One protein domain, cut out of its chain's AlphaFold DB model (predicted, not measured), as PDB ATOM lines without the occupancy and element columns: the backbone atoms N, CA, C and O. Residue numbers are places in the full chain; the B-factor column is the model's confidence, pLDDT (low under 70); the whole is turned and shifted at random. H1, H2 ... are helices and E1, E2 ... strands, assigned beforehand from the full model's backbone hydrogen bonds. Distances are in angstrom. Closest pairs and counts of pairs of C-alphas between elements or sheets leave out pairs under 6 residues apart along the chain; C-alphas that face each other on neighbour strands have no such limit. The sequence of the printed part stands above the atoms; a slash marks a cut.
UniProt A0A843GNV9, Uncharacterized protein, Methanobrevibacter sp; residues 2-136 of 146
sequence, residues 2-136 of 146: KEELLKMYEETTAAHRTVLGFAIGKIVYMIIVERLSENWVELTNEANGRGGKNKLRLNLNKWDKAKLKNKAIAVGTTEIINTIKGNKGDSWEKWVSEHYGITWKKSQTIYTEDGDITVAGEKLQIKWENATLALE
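What this domain is: This is residues 2 to 136 of the 146 residues of an uncharacterized protein of Methanobrevibacter sp (UniProt A0A843GNV9). A five-stranded sheet, E5 E2 E1 E7 E6, is curled like part of a barrel, with H3 across one face and the shorter H2 on the opposite face. Beside it is a small sheet, E3 E4 E8, with H1 across one of its faces; E8 follows E7 of the larger sheet after a tight turn. The printed part has 135 residues with three named helices and eight named strands, in the order H1 E1 E2 E3 E4 H2 E5 H3 E6 E7 E8; its class is mixed, helices and strands. The larger sheet is mixed, the smaller antiparallel. The whole is compact, with a radius of gyration of the C-alphas of 14.7 A and spans of 42 by 33 by 29 A.

How they stand to each other: The larger sheet, strongly twisted, runs E5 (residues 73 to 77), E2 (27 to 33), E1 (17 to 24), E7 (122 to 128), E6 (117 to 119). E1 and E7 are parallel at 26 degrees, with N 19 and O 125 2.7 A apart. The hairpin E1 and E2 is antiparallel, with N 20 and O 31 2.8 A apart. E5 and E2 are antiparallel, with N 75 and O 28 2.9 A apart. E7 pairs with E6 over residues 122 to 124, a hairpin with N 119 and O 122 2.9 A apart, and with E1 over residues 124 to 128. H3 (88 to 99) is on this sheet at a height of 7.5 A, over E1 and, only just, with 3 C-alphas, over E7; its closest C-alphas to E7 are those of Gly 89 and Trp 128, 5.2 A. H2 (62 to 69) is on the opposite face at a height of 8.9 A, over E1. The smaller sheet runs E3 (41 to 45), E4 (54 to 58), E8 (132 to 135). The hairpin E3 and E4 has N 55 and O 44 2.8 A apart; E4 and E8 are antiparallel, with N 133 and O 56 2.8 A apart. H1 (2 to 12) is on this sheet at a height of 9.6 A and runs across E8 at 84 degrees on the local plane. The three helices are apart from one another. In H1, H2 and H3 every O i to N i+4 pair is within hydrogen-bond range.

Where its parts are: H1 begins at C-alpha 2 (126.263, 18.681, 17.156) and is 15.4 A long. E1 is 22.3 A long from C-alpha 17 (124.602, 38.299, 16.855); E2 and E7 are each 19.3 A, and H3 is 16.1 A. E8 ends at C-alpha 135 (136.895, 23.074, 14.086).

The domain as a whole: The two C-alphas farthest apart are those of Arg 50 and Ala 120, 45.9 A. The printed part has no cut. The link from H3 to E6, residues 100 to 116, is long. The mean pLDDT of the printed part is 90.6; residues 47 to 52, in the link from E3 to E4, are under 70.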
ATOM      1  N   LYS A   2     126.394  17.471  17.997       90.38
ATOM      2  CA  LYS A   2     126.263  18.681  17.156       90.38
ATOM      3  C   LYS A   2     125.739  19.896  17.923       90.38
ATOM      4  O   LYS A   2     126.367  20.944  17.910       90.38
ATOM      5  N   GLU A   3     124.596  19.718  18.574       90.00
ATOM      6  CA  GLU A   3     123.929  20.743  19.381       90.00
ATOM      7  C   GLU A   3     124.845  21.256  20.499       90.00
ATOM      8  O   GLU A   3     125.040  22.453  20.649       90.00
ATOM      9  N   GLU A   4     125.499  20.336  21.207       91.38
ATOM     10  CA  GLU A   4     126.496  20.643  22.235       91.38
ATOM     11  C   GLU A   4     127.660  21.491  21.696       91.38
ATOM     12  O   GLU A   4     128.010  22.499  22.303       91.38
ATOM     13  N   LEU A   5     128.238  21.137  20.540       92.00
ATOM     14  CA  LEU A   5     129.312  21.930  19.932       92.00
ATOM     15  C   LEU A   5     128.835  23.298  19.447       92.00
ATOM     16  O   LEU A   5     129.590  24.261  19.542       92.00
ATOM     17  N   LEU A   6     127.607  23.392  18.932       93.75
ATOM     18  CA  LEU A   6     127.017  24.679  18.577       93.75
ATOM     19  C   LEU A   6     126.846  25.554  19.820       93.75
ATOM     20  O   LEU A   6     127.246  26.711  19.798       93.75
ATOM     21  N   LYS A   7     126.330  24.992  20.915       92.81
ATOM     22  CA  LYS A   7     126.191  25.704  22.184       92.81
ATOM     23  C   LYS A   7     127.545  26.209  22.691       92.81
ATOM     24  O   LYS A   7     127.667  27.388  22.991       92.81
ATOM     25  N   MET A   8     128.574  25.360  22.698       93.00
ATOM     26  CA  MET A   8     129.935  25.767  23.072       93.00
ATOM     27  C   MET A   8     130.486  26.873  22.161       93.00
ATOM     28  O   MET A   8     131.154  27.789  22.633       93.00
ATOM     29  N   TYR A   9     130.217  26.806  20.856       92.19
ATOM     30  CA  TYR A   9     130.603  27.856  19.910       92.19
ATOM     31  C   TYR A   9     129.914  29.191  20.234       92.19
ATOM     32  O   TYR A   9     130.573  30.226  20.268       92.19
ATOM     33  N   GLU A  10     128.611  29.169  20.517       90.31
ATOM     34  CA  GLU A  10     127.840  30.361  20.894       90.31
ATOM     35  C   GLU A  10     128.245  30.932  22.261       90.31
ATOM     36  O   GLU A  10     128.207  32.142  22.453       90.31
ATOM     37  N   GLU A  11     128.651  30.087  23.207       89.62
ATOM     38  CA  GLU A  11     129.125  30.514  24.531       89.62
ATOM     39  C   GLU A  11     130.523  31.138  24.489       89.62
ATOM     40  O   GLU A  11     130.858  31.955  25.342       89.62
ATOM     41  N   THR A  12     131.340  30.755  23.506       90.00
ATOM     42  CA  THR A  12     132.737  31.203  23.395       90.00
ATOM     43  C   THR A  12     132.940  32.330  22.393       90.00
ATOM     44  O   THR A  12     134.003  32.946  22.394       90.00
ATOM     45  N   THR A  13     131.965  32.623  21.526       89.31
ATOM     46  CA  THR A  13     132.102  33.717  20.561       89.31
ATOM     47  C   THR A  13     132.015  35.089  21.233       89.31
ATOM     48  O   THR A  13     131.191  35.326  22.112       89.31
ATOM     49  N   ALA A  14     132.839  36.032  20.773       87.50
ATOM     50  CA  ALA A  14     132.834  37.409  21.266       87.50
ATOM     51  C   ALA A  14     131.665  38.262  20.735       87.50
ATOM     52  O   ALA A  14     131.507  39.413  21.144       87.50
ATOM     53  N   ALA A  15     130.869  37.739  19.798       88.50
ATOM     54  CA  ALA A  15     129.750  38.450  19.192       88.50
ATOM     55  C   ALA A  15     128.414  37.830  19.597       88.50
ATOM     56  O   ALA A  15     128.229  36.619  19.523       88.50
ATOM     57  N   HIS A  16     127.441  38.670  19.930       84.12
ATOM     58  CA  HIS A  16     126.128  38.203  20.384       84.12
ATOM     59  C   HIS A  16     125.122  37.994  19.251       84.12
ATOM     60  O   HIS A  16     124.038  37.462  19.482       84.12
ATOM     61  N   ARG A  17     125.457  38.433  18.034       93.31
ATOM     62  CA  ARG A  17     124.602  38.299  16.855       93.31
ATOM     63  C   ARG A  17     125.409  37.973  15.612       93.31
ATOM     64  O   ARG A  17     126.585  38.317  15.486       93.31
ATOM     65  N   THR A  18     124.737  37.331  14.667       95.19
ATOM     66  CA  THR A  18     125.288  36.943  13.374       95.19
ATOM     67  C   THR A  18     124.489  37.573  12.238       95.19
ATOM     68  O   THR A  18     123.281  37.368  12.128       95.19
ATOM     69  N   VAL A  19     125.181  38.286  11.352       96.75
ATOM     70  CA  VAL A  19     124.701  38.660  10.022       96.75
ATOM     71  C   VAL A  19     124.839  37.444   9.105       96.75
ATOM     72  O   VAL A  19     125.927  37.092   8.641       96.75
ATOM     73  N   LEU A  20     123.717  36.780   8.853       97.69
ATOM     74  CA  LEU A  20     123.629  35.575   8.042       97.69
ATOM     75  C   LEU A  20     123.222  35.920   6.607       97.69
ATOM     76  O   LEU A  20     122.175  36.529   6.372       97.69
ATOM     77  N   GLY A  21     124.034  35.483   5.646       97.88
ATOM     78  CA  GLY A  21     123.753  35.592   4.217       97.88
ATOM     79  C   GLY A  21     123.402  34.247   3.585       97.88
ATOM     80  O   GLY A  21     124.043  33.232   3.867       97.88
ATOM     81  N   PHE A  22     122.402  34.224   2.704       97.81
ATOM     82  CA  PHE A  22     122.047  33.033   1.921       97.81
ATOM     83  C   PHE A  22     121.422  33.392   0.571       97.81
ATOM     84  O   PHE A  22     120.853  34.467   0.397       97.81
ATOM     85  N   ALA A  23     121.494  32.475  -0.396       97.19
ATOM     86  CA  ALA A  23     120.893  32.648  -1.713       97.19
ATOM     87  C   ALA A  23     119.699  31.708  -1.943       97.19
ATOM     88  O   ALA A  23     119.727  30.520  -1.591       97.19
ATOM     89  N   ILE A  24     118.664  32.237  -2.605       97.00
ATOM     90  CA  ILE A  24     117.565  31.468  -3.204       97.00
ATOM     91  C   ILE A  24     117.471  31.870  -4.676       97.00
ATOM     92  O   ILE A  24     117.109  32.998  -5.011       97.00
ATOM     93  N   GLY A  25     117.804  30.938  -5.571       95.38
ATOM     94  CA  GLY A  25     117.950  31.255  -6.990       95.38
ATOM     95  C   GLY A  25     119.061  32.288  -7.199       95.38
ATOM     96  O   GLY A  25     120.177  32.093  -6.726       95.38
ATOM     97  N   LYS A  26     118.749  33.388  -7.893       96.56
ATOM     98  CA  LYS A  26     119.695  34.489  -8.139       96.56
ATOM     99  C   LYS A  26     119.670  35.583  -7.072       96.56
ATOM    100  O   LYS A  26     120.456  36.513  -7.191       96.56
ATOM    101  N   ILE A  27     118.785  35.505  -6.077       97.88
ATOM    102  CA  ILE A  27     118.603  36.564  -5.078       97.88
ATOM    103  C   ILE A  27     119.352  36.210  -3.798       97.88
ATOM    104  O   ILE A  27     119.239  35.085  -3.299       97.88
ATOM    105  N   VAL A  28     120.099  37.181  -3.277       98.12
ATOM    106  CA  VAL A  28     120.812  37.106  -2.002       98.12
ATOM    107  C   VAL A  28     119.982  37.786  -0.922       98.12
ATOM    108  O   VAL A  28     119.439  38.874  -1.124       98.12
ATOM    109  N   TYR A  29     119.896  37.125   0.225       98.44
ATOM    110  CA  TYR A  29     119.155  37.565   1.393       98.44
ATOM    111  C   TYR A  29     120.091  37.741   2.585       98.44
ATOM    112  O   TYR A  29     121.021  36.952   2.761       98.44
ATOM    113  N   MET A  30     119.799  38.747   3.407       98.25
ATOM    114  CA  MET A  30     120.486  39.043   4.660       98.25
ATOM    115  C   MET A  30     119.504  39.011   5.820       98.25
ATOM    116  O   MET A  30     118.404  39.558   5.729       98.25
ATOM    117  N   ILE A  31     119.912  38.413   6.931       97.44
ATOM    118  CA  ILE A  31     119.177  38.470   8.192       97.44
ATOM    119  C   ILE A  31     120.158  38.556   9.355       97.44
ATOM    120  O   ILE A  31     121.230  37.959   9.306       97.44
ATOM    121  N   ILE A  32     119.786  39.287  10.402       96.62
ATOM    122  CA  ILE A  32     120.518  39.291  11.667       96.62
ATOM    123  C   ILE A  32     119.805  38.337  12.615       96.62
ATOM    124  O   ILE A  32     118.594  38.443  12.816       96.62
ATOM    125  N   VAL A  33     120.551  37.395  13.178       94.88
ATOM    126  CA  VAL A  33     120.047  36.427  14.154       94.88
ATOM    127  C   VAL A  33     120.882  36.493  15.422       94.88
ATOM    128  O   VAL A  33     122.090  36.693  15.359       94.88
ATOM    129  N   GLU A  34     120.244  36.313  16.573       91.88
ATOM    130  CA  GLU A  34     120.955  36.242  17.857       91.88
ATOM    131  C   GLU A  34     121.681  34.911  18.018       91.88
ATOM    132  O   GLU A  34     122.804  34.861  18.501       91.88
ATOM    133  N   ARG A  35     121.054  33.823  17.563       89.19
ATOM    134  CA  ARG A  35     121.599  32.469  17.645       89.19
ATOM    135  C   ARG A  35     121.371  31.710  16.356       89.19
ATOM    136  O   ARG A  35     120.369  31.918  15.662       89.19
ATOM    137  N   LEU A  36     122.305  30.827  16.039       92.81
ATOM    138  CA  LEU A  36     122.160  29.913  14.922       92.81
ATOM    139  C   LEU A  36     121.279  28.747  15.375       92.81
ATOM    140  O   LEU A  36     121.420  28.225  16.475       92.81
ATOM    141  N   SER A  37     120.346  28.311  14.530       92.44
ATOM    142  CA  SER A  37     119.579  27.105  14.843       92.44
ATOM    143  C   SER A  37     120.452  25.865  14.672       92.44
ATOM    144  O   SER A  37     121.198  25.750  13.698       92.44
ATOM    145  N   GLU A  38     120.269  24.873  15.540       92.19
ATOM    146  CA  GLU A  38     120.860  23.544  15.366       92.19
ATOM    147  C   GLU A  38     120.534  22.910  14.002       92.19
ATOM    148  O   GLU A  38     121.344  22.164  13.450       92.19
ATOM    149  N   ASN A  39     119.375  23.230  13.420       92.94
ATOM    150  CA  ASN A  39     118.949  22.720  12.116       92.94
ATOM    151  C   ASN A  39     119.735  23.343  10.959       92.94
ATOM    152  O   ASN A  39     119.743  22.797   9.861       92.94
ATOM    153  N   TRP A  40     120.415  24.463  11.209       94.81
ATOM    154  CA  TRP A  40     121.212  25.189  10.224       94.81
ATOM    155  C   TRP A  40     122.683  24.820  10.274       94.81
ATOM    156  O   TRP A  40     123.482  25.454   9.589       94.81
ATOM    157  N   VAL A  41     123.061  23.844  11.097       94.62
ATOM    158  CA  VAL A  41     124.438  23.377  11.201       94.62
ATOM    159  C   VAL A  41     124.532  21.879  10.986       94.62
ATOM    160  O   VAL A  41     123.594  21.114  11.232       94.62
ATOM    161  N   GLU A  42     125.716  21.461  10.567       94.31
ATOM    162  CA  GLU A  42     126.122  20.074  10.423       94.31
ATOM    163  C   GLU A  42     127.548  19.873  10.940       94.31
ATOM    164  O   GLU A  42     128.384  20.781  10.927       94.31
ATOM    165  N   LEU A  43     127.822  18.652  11.390       92.12
ATOM    166  CA  LEU A  43     129.172  18.174  11.649       92.12
ATOM    167  C   LEU A  43     129.664  17.492  10.383       92.12
ATOM    168  O   LEU A  43     129.085  16.502   9.944       92.12
ATOM    169  N   THR A  44     130.735  18.021   9.809       90.00
ATOM    170  CA  THR A  44     131.398  17.398   8.662       90.00
ATOM    171  C   THR A  44     132.796  16.975   9.059       90.00
ATOM    172  O   THR A  44     133.442  17.626   9.880       90.00
ATOM    173  N   ASN A  45     133.269  15.873   8.487       87.00
ATOM    174  CA  ASN A  45     134.660  15.481   8.629       87.00
ATOM    175  C   ASN A  45     135.473  16.136   7.508       87.00
ATOM    176  O   ASN A  45     135.036  16.184   6.354       87.00
ATOM    177  N   GLU A  46     136.636  16.677   7.840       75.31
ATOM    178  CA  GLU A  46     137.571  17.141   6.829       75.31
ATOM    179  C   GLU A  46     138.222  15.920   6.166       75.31
ATOM    180  O   GLU A  46     139.075  15.255   6.753       75.31
ATOM    181  N   ALA A  47     137.780  15.578   4.953       61.91
ATOM    182  CA  ALA A  47     138.370  14.479   4.203       61.91
ATOM    183  C   ALA A  47     139.817  14.839   3.851       61.91
ATOM    184  O   ALA A  47     140.013  15.680   2.981       61.91
ATOM    185  N   ASN A  48     140.788  14.239   4.553       50.91
ATOM    186  CA  ASN A  48     142.142  13.911   4.083       50.91
ATOM    187  C   ASN A  48     142.918  13.128   5.171       50.91
ATOM    188  O   ASN A  48     143.453  13.708   6.111       50.91
ATOM    189  N   GLY A  49     143.028  11.802   5.013       60.12
ATOM    190  CA  GLY A  49     144.001  10.962   5.735       60.12
ATOM    191  C   GLY A  49     143.688  10.597   7.199       60.12
ATOM    192  O   GLY A  49     142.705  11.037   7.795       60.12
ATOM    193  N   ARG A  50     144.538   9.724   7.772       38.81
ATOM    194  CA  ARG A  50     144.463   9.224   9.161       38.81
ATOM    195  C   ARG A  50     144.484  10.404  10.151       38.81
ATOM    196  O   ARG A  50     145.556  10.920  10.441       38.81
ATOM    197  N   GLY A  51     143.316  10.808  10.664       57.31
ATOM    198  CA  GLY A  51     143.180  11.857  11.691       57.31
ATOM    199  C   GLY A  51     142.297  13.063  11.337       57.31
ATOM    200  O   GLY A  51     142.393  14.079  12.025       57.31
ATOM    201  N   GLY A  52     141.464  12.982  10.289       60.84
ATOM    202  CA  GLY A  52     140.563  14.066   9.869       60.84
ATOM    203  C   GLY A  52     139.765  14.681  11.026       60.84
ATOM    204  O   GLY A  52     139.076  13.975  11.770       60.84
ATOM    205  N   LYS A  53     139.872  16.006  11.187       78.00
ATOM    206  CA  LYS A  53     139.192  16.752  12.252       78.00
ATOM    207  C   LYS A  53     137.744  17.028  11.857       78.00
ATOM    208  O   LYS A  53     137.435  17.347  10.709       78.00
ATOM    209  N   ASN A  54     136.857  16.937  12.836       89.50
ATOM    210  CA  ASN A  54     135.478  17.368  12.683       89.50
ATOM    211  C   ASN A  54     135.398  18.898  12.644       89.50
ATOM    212  O   ASN A  54     136.087  19.589  13.400       89.50
ATOM    213  N   LYS A  55     134.517  19.425  11.796       91.38
ATOM    214  CA  LYS A  55     134.206  20.852  11.713       91.38
ATOM    215  C   LYS A  55     132.705  21.086  11.787       91.38
ATOM    216  O   LYS A  55     131.920  20.352  11.179       91.38
ATOM    217  N   LEU A  56     132.328  22.125  12.522       93.44
ATOM    218  CA  LEU A  56     130.967  22.627  12.559       93.44
ATOM    219  C   LEU A  56     130.782  23.573  11.372       93.44
ATOM    220  O   LEU A  56     131.563  24.509  11.186       93.44
ATOM    221  N   ARG A  57     129.778  23.314  10.540       94.38
ATOM    222  CA  ARG A  57     129.522  24.063   9.308       94.38
ATOM    223  C   ARG A  57     128.069  24.500   9.257       94.38
ATOM    224  O   ARG A  57     127.197  23.736   9.656       94.38
ATOM    225  N   LEU A  58     127.809  25.688   8.721       95.38
ATOM    226  CA  LEU A  58     126.462  26.080   8.325       95.38
ATOM    227  C   LEU A  58     125.972  25.197   7.177       95.38
ATOM    228  O   LEU A  58     126.686  24.983   6.205       95.38
ATOM    229  N   ASN A  59     124.732  24.745   7.252       95.19
ATOM    230  CA  ASN A  59     124.032  24.045   6.189       95.19
ATOM    231  C   ASN A  59     122.555  24.456   6.226       95.19
ATOM    232  O   ASN A  59     121.741  23.887   6.950       95.19
ATOM    233  N   LEU A  60     122.216  25.493   5.460       95.25
ATOM    234  CA  LEU A  60     120.841  25.962   5.322       95.25
ATOM    235  C   LEU A  60     120.148  25.181   4.206       95.25
ATOM    236  O   LEU A  60     120.373  25.437   3.019       95.25
ATOM    237  N   ASN A  61     119.264  24.257   4.576       93.75
ATOM    238  CA  ASN A  61     118.463  23.538   3.591       93.75
ATOM    239  C   ASN A  61     117.416  24.462   2.925       93.75
ATOM    240  O   ASN A  61     117.150  25.588   3.355       93.75
ATOM    241  N   LYS A  62     116.784  23.973   1.851       94.62
ATOM    242  CA  LYS A  62     115.791  24.736   1.071       94.62
ATOM    243  C   LYS A  62     114.607  25.234   1.916       94.62
ATOM    244  O   LYS A  62     114.120  26.337   1.671       94.62
ATOM    245  N   TRP A  63     114.146  24.441   2.882       94.50
ATOM    246  CA  TRP A  63     113.006  24.784   3.736       94.50
ATOM    247  C   TRP A  63     113.359  25.878   4.739       94.50
ATOM    248  O   TRP A  63     112.596  26.833   4.893       94.50
ATOM    249  N   ASP A  64     114.528  25.786   5.365       95.62
ATOM    250  CA  ASP A  64     115.011  26.798   6.303       95.62
ATOM    251  C   ASP A  64     115.248  28.129   5.600       95.62
ATOM    252  O   ASP A  64     114.782  29.162   6.077       95.62
ATOM    253  N   LYS A  65     115.848  28.110   4.404       96.81
ATOM    254  CA  LYS A  65     115.975  29.314   3.573       96.81
ATOM    255  C   LYS A  65     114.620  29.938   3.249       96.81
ATOM    256  O   LYS A  65     114.481  31.155   3.321       96.81
ATOM    257  N   ALA A  66     113.612  29.134   2.907       95.69
ATOM    258  CA  ALA A  66     112.272  29.640   2.616       95.69
ATOM    259  C   ALA A  66     111.613  30.287   3.848       95.69
ATOM    260  O   ALA A  66     110.983  31.334   3.719       95.69
ATOM    261  N   LYS A  67     111.799  29.711   5.044       95.44
ATOM    262  CA  LYS A  67     111.322  30.302   6.307       95.44
ATOM    263  C   LYS A  67     112.060  31.599   6.639       95.44
ATOM    264  O   LYS A  67     111.422  32.594   6.976       95.44
ATOM    265  N   LEU A  68     113.388  31.594   6.524       95.94
ATOM    266  CA  LEU A  68     114.244  32.751   6.793       95.94
ATOM    267  C   LEU A  68     113.965  33.904   5.835       95.94
ATOM    268  O   LEU A  68     113.914  35.048   6.274       95.94
ATOM    269  N   LYS A  69     113.709  33.612   4.554       96.25
ATOM    270  CA  LYS A  69     113.366  34.608   3.531       96.25
ATOM    271  C   LYS A  69     112.246  35.550   3.981       96.25
ATOM    272  O   LYS A  69     112.322  36.734   3.692       96.25
ATOM    273  N   ASN A  70     111.242  35.053   4.705       94.81
ATOM    274  CA  ASN A  70     110.107  35.869   5.154       94.81
ATOM    275  C   ASN A  70     110.481  36.922   6.214       94.81
ATOM    276  O   ASN A  70     109.692  37.820   6.479       94.81
ATOM    277  N   LYS A  71     111.659  36.796   6.834       95.94
ATOM    278  CA  LYS A  71     112.198  37.717   7.848       95.94
ATOM    279  C   LYS A  71     113.479  38.421   7.387       95.94
ATOM    280  O   LYS A  71     114.010  39.255   8.111       95.94
ATOM    281  N   ALA A  72     113.999  38.041   6.225       97.31
ATOM    282  CA  ALA A  72     115.248  38.536   5.677       97.31
ATOM    283  C   ALA A  72     114.993  39.678   4.692       97.31
ATOM    284  O   ALA A  72     113.930  39.763   4.075       97.31
ATOM    285  N   ILE A  73     116.004  40.512   4.485       97.50
ATOM    286  CA  ILE A  73     115.986  41.534   3.441       97.50
ATOM    287  C   ILE A  73     116.668  40.997   2.181       97.50
ATOM    288  O   ILE A  73     117.697  40.328   2.261       97.50
ATOM    289  N   ALA A  74     116.093  41.267   1.008       97.69
ATOM    290  CA  ALA A  74     116.758  40.995  -0.262       97.69
ATOM    291  C   ALA A  74     117.777  42.110  -0.524       97.69
ATOM    292  O   ALA A  74     117.399  43.275  -0.613       97.69
ATOM    293  N   VAL A  75     119.055  41.754  -0.635       96.88
ATOM    294  CA  VAL A  75     120.152  42.734  -0.739       96.88
ATOM    295  C   VAL A  75     120.720  42.871  -2.146       96.88
ATOM    296  O   VAL A  75     121.480  43.790  -2.430       96.88
ATOM    297  N   GLY A  76     120.340  41.966  -3.047       95.44
ATOM    298  CA  GLY A  76     120.741  42.020  -4.444       95.44
ATOM    299  C   GLY A  76     120.809  40.640  -5.071       95.44
ATOM    300  O   GLY A  76     120.091  39.714  -4.677       95.44
ATOM    301  N   THR A  77     121.670  40.509  -6.073       96.69
ATOM    302  CA  THR A  77     121.849  39.266  -6.821       96.69
ATOM    303  C   THR A  77     123.092  38.505  -6.366       96.69
ATOM    304  O   THR A  77     123.933  39.010  -5.622       96.69
ATOM    305  N   THR A  78     123.253  37.274  -6.852       95.12
ATOM    306  CA  THR A  78     124.444  36.449  -6.600       95.12
ATOM    307  C   THR A  78     125.754  37.058  -7.111       95.12
ATOM    308  O   THR A  78     126.811  36.499  -6.852       95.12
ATOM    309  N   GLU A  79     125.734  38.175  -7.836       94.31
ATOM    310  CA  GLU A  79     126.957  38.884  -8.236       94.31
ATOM    311  C   GLU A  79     127.742  39.392  -7.018       94.31
ATOM    312  O   GLU A  79     128.968  39.304  -7.005       94.31
ATOM    313  N   ILE A  80     127.039  39.785  -5.950       93.81
ATOM    314  CA  ILE A  80     127.627  40.255  -4.685       93.81
ATOM    315  C   ILE A  80     128.600  39.227  -4.087       93.81
ATOM    316  O   ILE A  80     129.690  39.571  -3.635       93.81
ATOM    317  N   ILE A  81     128.233  37.944  -4.130       93.62
ATOM    318  CA  ILE A  81     129.016  36.854  -3.525       93.62
ATOM    319  C   ILE A  81     130.113  36.299  -4.443       93.62
ATOM    320  O   ILE A  81     130.770  35.326  -4.085       93.62
ATOM    321  N   ASN A  82     130.286  36.865  -5.639       92.56
ATOM    322  CA  ASN A  82     131.290  36.431  -6.612       92.56
ATOM    323  C   ASN A  82     132.368  37.503  -6.857       92.56
ATOM    324  O   ASN A  82     133.146  37.385  -7.803       92.56
ATOM    325  N   THR A  83     132.426  38.537  -6.013       91.19
ATOM    326  CA  THR A  83     133.392  39.642  -6.126       91.19
ATOM    327  C   THR A  83     134.821  39.213  -5.790       91.19
ATOM    328  O   THR A  83     135.770  39.726  -6.381       91.19
ATOM    329  N   ILE A  84     134.992  38.236  -4.893       89.50
ATOM    330  CA  ILE A  84     136.278  37.609  -4.566       89.50
ATOM    331  C   ILE A  84     136.277  36.180  -5.110       89.50
ATOM    332  O   ILE A  84     135.522  35.305  -4.673       89.50
ATOM    333  N   LYS A  85     137.151  35.929  -6.089       86.06
ATOM    334  CA  LYS A  85     137.216  34.650  -6.805       86.06
ATOM    335  C   LYS A  85     137.468  33.489  -5.839       86.06
ATOM    336  O   LYS A  85     138.478  33.449  -5.147       86.06
ATOM    337  N   GLY A  86     136.561  32.512  -5.850       81.38
ATOM    338  CA  GLY A  86     136.698  31.266  -5.092       81.38
ATOM    339  C   GLY A  86     136.347  31.360  -3.605       81.38
ATOM    340  O   GLY A  86     136.330  30.323  -2.948       81.38
ATOM    341  N   ASN A  87     136.012  32.543  -3.074       88.25
ATOM    342  CA  ASN A  87     135.624  32.690  -1.674       88.25
ATOM    343  C   ASN A  87     134.364  33.552  -1.514       88.25
ATOM    344  O   ASN A  87     134.405  34.780  -1.423       88.25
ATOM    345  N   LYS A  88     133.219  32.864  -1.471       93.62
ATOM    346  CA  LYS A  88     131.902  33.481  -1.255       93.62
ATOM    347  C   LYS A  88     131.748  34.059   0.151       93.62
ATOM    348  O   LYS A  88     131.017  35.026   0.312       93.62
ATOM    349  N   GLY A  89     132.435  33.477   1.138       93.38
ATOM    350  CA  GLY A  89     132.467  33.983   2.509       93.38
ATOM    351  C   GLY A  89     133.129  35.353   2.564       93.38
ATOM    352  O   GLY A  89     132.482  36.309   2.971       93.38
ATOM    353  N   ASP A  90     134.348  35.468   2.030       94.00
ATOM    354  CA  ASP A  90     135.071  36.746   1.968       94.00
ATOM    355  C   ASP A  90     134.293  37.782   1.130       94.00
ATOM    356  O   ASP A  90     134.232  38.953   1.491       94.00
ATOM    357  N   SER A  91     133.662  37.365   0.022       95.56
ATOM    358  CA  SER A  91     132.823  38.264  -0.796       95.56
ATOM    359  C   SER A  91     131.625  38.806  -0.008       95.56
ATOM    360  O   SER A  91     131.270  39.976  -0.136       95.56
ATOM    361  N   TRP A  92     130.995  37.949   0.799       96.81
ATOM    362  CA  TRP A  92     129.869  38.320   1.646       96.81
ATOM    363  C   TRP A  92     130.292  39.243   2.787       96.81
ATOM    364  O   TRP A  92     129.670  40.281   2.986       96.81
ATOM    365  N   GLU A  93     131.374  38.902   3.485       95.50
ATOM    366  CA  GLU A  93     131.966  39.729   4.538       95.50
ATOM    367  C   GLU A  93     132.302  41.122   4.015       95.50
ATOM    368  O   GLU A  93     131.869  42.113   4.598       95.50
ATOM    369  N   LYS A  94     132.956  41.196   2.849       95.44
ATOM    370  CA  LYS A  94     133.248  42.459   2.172       95.44
ATOM    371  C   LYS A  94     131.999  43.295   1.949       95.44
ATOM    372  O   LYS A  94     131.971  44.461   2.336       95.44
ATOM    373  N   TRP A  95     130.975  42.702   1.343       96.31
ATOM    374  CA  TRP A  95     129.744  43.421   1.051       96.31
ATOM    375  C   TRP A  95     129.057  43.918   2.326       96.31
ATOM    376  O   TRP A  95     128.624  45.064   2.371       96.31
ATOM    377  N   VAL A  96     128.985  43.088   3.374       96.44
ATOM    378  CA  VAL A  96     128.365  43.467   4.651       96.44
ATOM    379  C   VAL A  96     129.148  44.591   5.330       96.44
ATOM    380  O   VAL A  96     128.537  45.567   5.757       96.44
ATOM    381  N   SER A  97     130.480  44.502   5.405       95.25
ATOM    382  CA  SER A  97     131.310  45.580   5.958       95.25
ATOM    383  C   SER A  97     131.057  46.898   5.225       95.25
ATOM    384  O   SER A  97     130.750  47.906   5.860       95.25
ATOM    385  N   GLU A  98     131.106  46.879   3.891       95.38
ATOM    386  CA  GLU A  98     130.897  48.068   3.059       95.38
ATOM    387  C   GLU A  98     129.462  48.609   3.177       95.38
ATOM    388  O   GLU A  98     129.269  49.823   3.219       95.38
ATOM    389  N   HIS A  99     128.460  47.733   3.315       94.94
ATOM    390  CA  HIS A  99     127.065  48.110   3.565       94.94
ATOM    391  C   HIS A  99     126.896  48.894   4.875       94.94
ATOM    392  O   HIS A  99     126.102  49.832   4.931       94.94
ATOM    393  N   TYR A 100     127.675  48.560   5.906       95.12
ATOM    394  CA  TYR A 100     127.721  49.298   7.171       95.12
ATOM    395  C   TYR A 100     128.703  50.484   7.165       95.12
ATOM    396  O   TYR A 100     128.947  51.081   8.212       95.12
ATOM    397  N   GLY A 101     129.268  50.852   6.009       94.31
ATOM    398  CA  GLY A 101     130.217  51.963   5.885       94.31
ATOM    399  C   GLY A 101     131.614  51.663   6.440       94.31
ATOM    400  O   GLY A 101     132.397  52.584   6.666       94.31
ATOM    401  N   ILE A 102     131.943  50.388   6.659       93.62
ATOM    402  CA  ILE A 102     133.231  49.930   7.184       93.62
ATOM    403  C   ILE A 102     134.107  49.485   6.011       93.62
ATOM    404  O   ILE A 102     133.708  48.656   5.195       93.62
ATOM    405  N   THR A 103     135.336  50.000   5.928       93.31
ATOM    406  CA  THR A 103     136.304  49.522   4.930       93.31
ATOM    407  C   THR A 103     136.655  48.068   5.204       93.31
ATOM    408  O   THR A 103     137.263  47.757   6.230       93.31
ATOM    409  N   TRP A 104     136.314  47.183   4.269       92.94
ATOM    410  CA  TRP A 104     136.631  45.773   4.417       92.94
ATOM    411  C   TRP A 104     138.141  45.531   4.412       92.94
ATOM    412  O   TRP A 104     138.882  46.005   3.544       92.94
ATOM    413  N   LYS A 105     138.580  44.729   5.375       87.69
ATOM    414  CA  LYS A 105     139.892  44.095   5.412       87.69
ATOM    415  C   LYS A 105     139.662  42.673   5.870       87.69
ATOM    416  O   LYS A 105     138.901  42.458   6.805       87.69
ATOM    417  N   LYS A 106     140.349  41.724   5.240       84.00
ATOM    418  CA  LYS A 106     140.278  40.330   5.660       84.00
ATOM    419  C   LYS A 106     140.675  40.218   7.131       84.00
ATOM    420  O   LYS A 106     141.827  40.497   7.471       84.00
ATOM    421  N   SER A 107     139.723  39.823   7.970       74.25
ATOM    422  CA  SER A 107     139.976  39.618   9.388       74.25
ATOM    423  C   SER A 107     140.906  38.419   9.597       74.25
ATOM    424  O   SER A 107     140.821  37.407   8.898       74.25
ATOM    425  N   GLN A 108     141.823  38.551  10.553       74.00
ATOM    426  CA  GLN A 108     142.604  37.437  11.104       74.00
ATOM    427  C   GLN A 108     142.200  37.139  12.553       74.00
ATOM    428  O   GLN A 108     142.827  36.309  13.208       74.00
ATOM    429  N   THR A 109     141.176  37.830  13.055       75.62
ATOM    430  CA  THR A 109     140.778  37.758  14.453       75.62
ATOM    431  C   THR A 109     140.107  36.426  14.747       75.62
ATOM    432  O   THR A 109     139.297  35.919  13.968       75.62
ATOM    433  N   ILE A 110     140.456  35.839  15.888       80.31
ATOM    434  CA  ILE A 110     139.852  34.595  16.347       80.31
ATOM    435  C   ILE A 110     138.437  34.920  16.844       80.31
ATOM    436  O   ILE A 110     138.238  35.888  17.571       80.31
ATOM    437  N   TYR A 111     137.445  34.099  16.484       82.75
ATOM    438  CA  TYR A 111     136.022  34.342  16.791       82.75
ATOM    439  C   TYR A 111     135.688  34.474  18.292       82.75
ATOM    440  O   TYR A 111     134.587  34.907  18.644       82.75
ATOM    441  N   THR A 112     136.610  34.062  19.165       84.56
ATOM    442  CA  THR A 112     136.525  34.172  20.626       84.56
ATOM    443  C   THR A 112     137.005  35.519  21.160       84.56
ATOM    444  O   THR A 112     136.721  35.859  22.300       84.56
ATOM    445  N   GLU A 113     137.755  36.284  20.366       86.06
ATOM    446  CA  GLU A 113     138.348  37.565  20.771       86.06
ATOM    447  C   GLU A 113     137.518  38.753  20.268       86.06
ATOM    448  O   GLU A 113     137.325  39.740  20.985       86.06
ATOM    449  N   ASP A 114     136.983  38.656  19.045       86.56
ATOM    450  CA  ASP A 114     136.175  39.723  18.457       86.56
ATOM    451  C   ASP A 114     135.106  39.236  17.463       86.56
ATOM    452  O   ASP A 114     135.076  38.075  17.044       86.56
ATOM    453  N   GLY A 115     134.203  40.152  17.103       87.50
ATOM    454  CA  GLY A 115     133.334  40.029  15.935       87.50
ATOM    455  C   GLY A 115     134.100  40.215  14.621       87.50
ATOM    456  O   GLY A 115     135.238  40.679  14.603       87.50
ATOM    457  N   ASP A 116     133.444  39.904  13.505       88.94
ATOM    458  CA  ASP A 116     133.957  40.229  12.170       88.94
ATOM    459  C   ASP A 116     133.850  41.746  11.904       88.94
ATOM    460  O   ASP A 116     134.710  42.333  11.249       88.94
ATOM    461  N   ILE A 117     132.820  42.403  12.456       91.25
ATOM    462  CA  ILE A 117     132.658  43.866  12.461       91.25
ATOM    463  C   ILE A 117     132.072  44.360  13.791       91.25
ATOM    464  O   ILE A 117     131.445  43.600  14.528       91.25
ATOM    465  N   THR A 118     132.218  45.659  14.065       91.88
ATOM    466  CA  THR A 118     131.491  46.359  15.136       91.88
ATOM    467  C   THR A 118     130.597  47.435  14.528       91.88
ATOM    468  O   THR A 118     131.087  48.314  13.820       91.88
ATOM    469  N   VAL A 119     129.297  47.389  14.815       89.69
ATOM    470  CA  VAL A 119     128.297  48.346  14.314       89.69
ATOM    471  C   VAL A 119     127.549  48.933  15.502       89.69
ATOM    472  O   VAL A 119     126.987  48.194  16.300       89.69
ATOM    473  N   ALA A 120     127.555  50.263  15.640       89.25
ATOM    474  CA  ALA A 120     126.902  50.968  16.755       89.25
ATOM    475  C   ALA A 120     127.293  50.436  18.158       89.25
ATOM    476  O   ALA A 120     126.481  50.433  19.078       89.25
ATOM    477  N   GLY A 121     128.542  49.982  18.317       88.06
ATOM    478  CA  GLY A 121     129.052  49.408  19.569       88.06
ATOM    479  C   GLY A 121     128.743  47.919  19.776       88.06
ATOM    480  O   GLY A 121     129.210  47.344  20.753       88.06
ATOM    481  N   GLU A 122     128.012  47.279  18.861       90.19
ATOM    482  CA  GLU A 122     127.716  45.846  18.904       90.19
ATOM    483  C   GLU A 122     128.674  45.060  17.997       90.19
ATOM    484  O   GLU A 122     128.816  45.361  16.809       90.19
ATOM    485  N   LYS A 123     129.325  44.034  18.557       92.06
ATOM    486  CA  LYS A 123     130.161  43.088  17.809       92.06
ATOM    487  C   LYS A 123     129.274  42.082  17.079       92.06
ATOM    488  O   LYS A 123     128.450  41.416  17.706       92.06
ATOM    489  N   LEU A 124     129.473  41.942  15.772       93.44
ATOM    490  CA  LEU A 124     128.705  41.046  14.909       93.44
ATOM    491  C   LEU A 124     129.625  40.030  14.237       93.44
ATOM    492  O   LEU A 124     130.693  40.381  13.741       93.44
ATOM    493  N   GLN A 125     129.179  38.779  14.154       93.69
ATOM    494  CA  GLN A 125     129.757  37.796  13.234       93.69
ATOM    495  C   GLN A 125     129.078  37.916  11.872       93.69
ATOM    496  O   GLN A 125     127.885  38.189  11.784       93.69
ATOM    497  N   ILE A 126     129.813  37.668  10.798       95.00
ATOM    498  CA  ILE A 126     129.303  37.618   9.435       95.00
ATOM    499  C   ILE A 126     129.527  36.209   8.913       95.00
ATOM    500  O   ILE A 126     130.646  35.695   8.903       95.00
ATOM    501  N   LYS A 127     128.453  35.546   8.483       95.50
ATOM    502  CA  LYS A 127     128.539  34.181   7.966       95.50
ATOM    503  C   LYS A 127     127.720  34.036   6.695       95.50
ATOM    504  O   LYS A 127     126.541  34.378   6.642       95.50
ATOM    505  N   TRP A 128     128.362  33.501   5.663       96.56
ATOM    506  CA  TRP A 128     127.686  33.060   4.450       96.56
ATOM    507  C   TRP A 128     127.210  31.613   4.615       96.56
ATOM    508  O   TRP A 128     127.840  30.818   5.316       96.56
ATOM    509  N   GLU A 129     126.116  31.237   3.954       94.56
ATOM    510  CA  GLU A 129     125.685  29.842   3.908       94.56
ATOM    511  C   GLU A 129     126.836  28.902   3.506       94.56
ATOM    512  O   GLU A 129     127.679  29.231   2.668       94.56
ATOM    513  N   ASN A 130     126.869  27.701   4.086       92.56
ATOM    514  CA  ASN A 130     127.944  26.731   3.869       92.56
ATOM    515  C   ASN A 130     129.323  27.137   4.422       92.56
ATOM    516  O   ASN A 130     130.301  26.429   4.150       92.56
ATOM    517  N   ALA A 131     129.428  28.221   5.197       92.75
ATOM    518  CA  ALA A 131     130.657  28.567   5.903       92.75
ATOM    519  C   ALA A 131     130.988  27.543   6.997       92.75
ATOM    520  O   ALA A 131     130.108  27.038   7.698       92.75
ATOM    521  N   THR A 132     132.277  27.258   7.163       92.31
ATOM    522  CA  THR A 132     132.780  26.597   8.370       92.31
ATOM    523  C   THR A 132     132.712  27.600   9.517       92.31
ATOM    524  O   THR A 132     133.227  28.705   9.379       92.31
ATOM    525  N   LEU A 133     132.091  27.220  10.631       91.62
ATOM    526  CA  LEU A 133     132.055  28.040  11.842       91.62
ATOM    527  C   LEU A 133     133.382  27.913  12.594       91.62
ATOM    528  O   LEU A 133     134.099  28.893  12.760       91.62
ATOM    529  N   ALA A 134     133.733  26.688  12.988       91.44
ATOM    530  CA  ALA A 134     134.999  26.364  13.637       91.44
ATOM    531  C   ALA A 134     135.275  24.850  13.585       91.44
ATOM    532  O   ALA A 134     134.379  24.032  13.351       91.44
ATOM    533  N   LEU A 135     136.530  24.469  13.829       91.25
ATOM    534  CA  LEU A 135     136.895  23.074  14.086       91.25
ATOM    535  C   LEU A 135     136.428  22.661  15.485       91.25
ATOM    536  O   LEU A 135     136.523  23.452  16.424       91.25
ATOM    537  N   GLU A 136     136.031  21.398  15.652       90.56
ATOM    538  CA  GLU A 136     135.660  20.843  16.962       90.56
ATOM    539  C   GLU A 136     136.772  21.059  17.999       90.56
ATOM    540  O   GLU A 136     136.505  21.489  19.118       90.56
TER     541      GLU A 136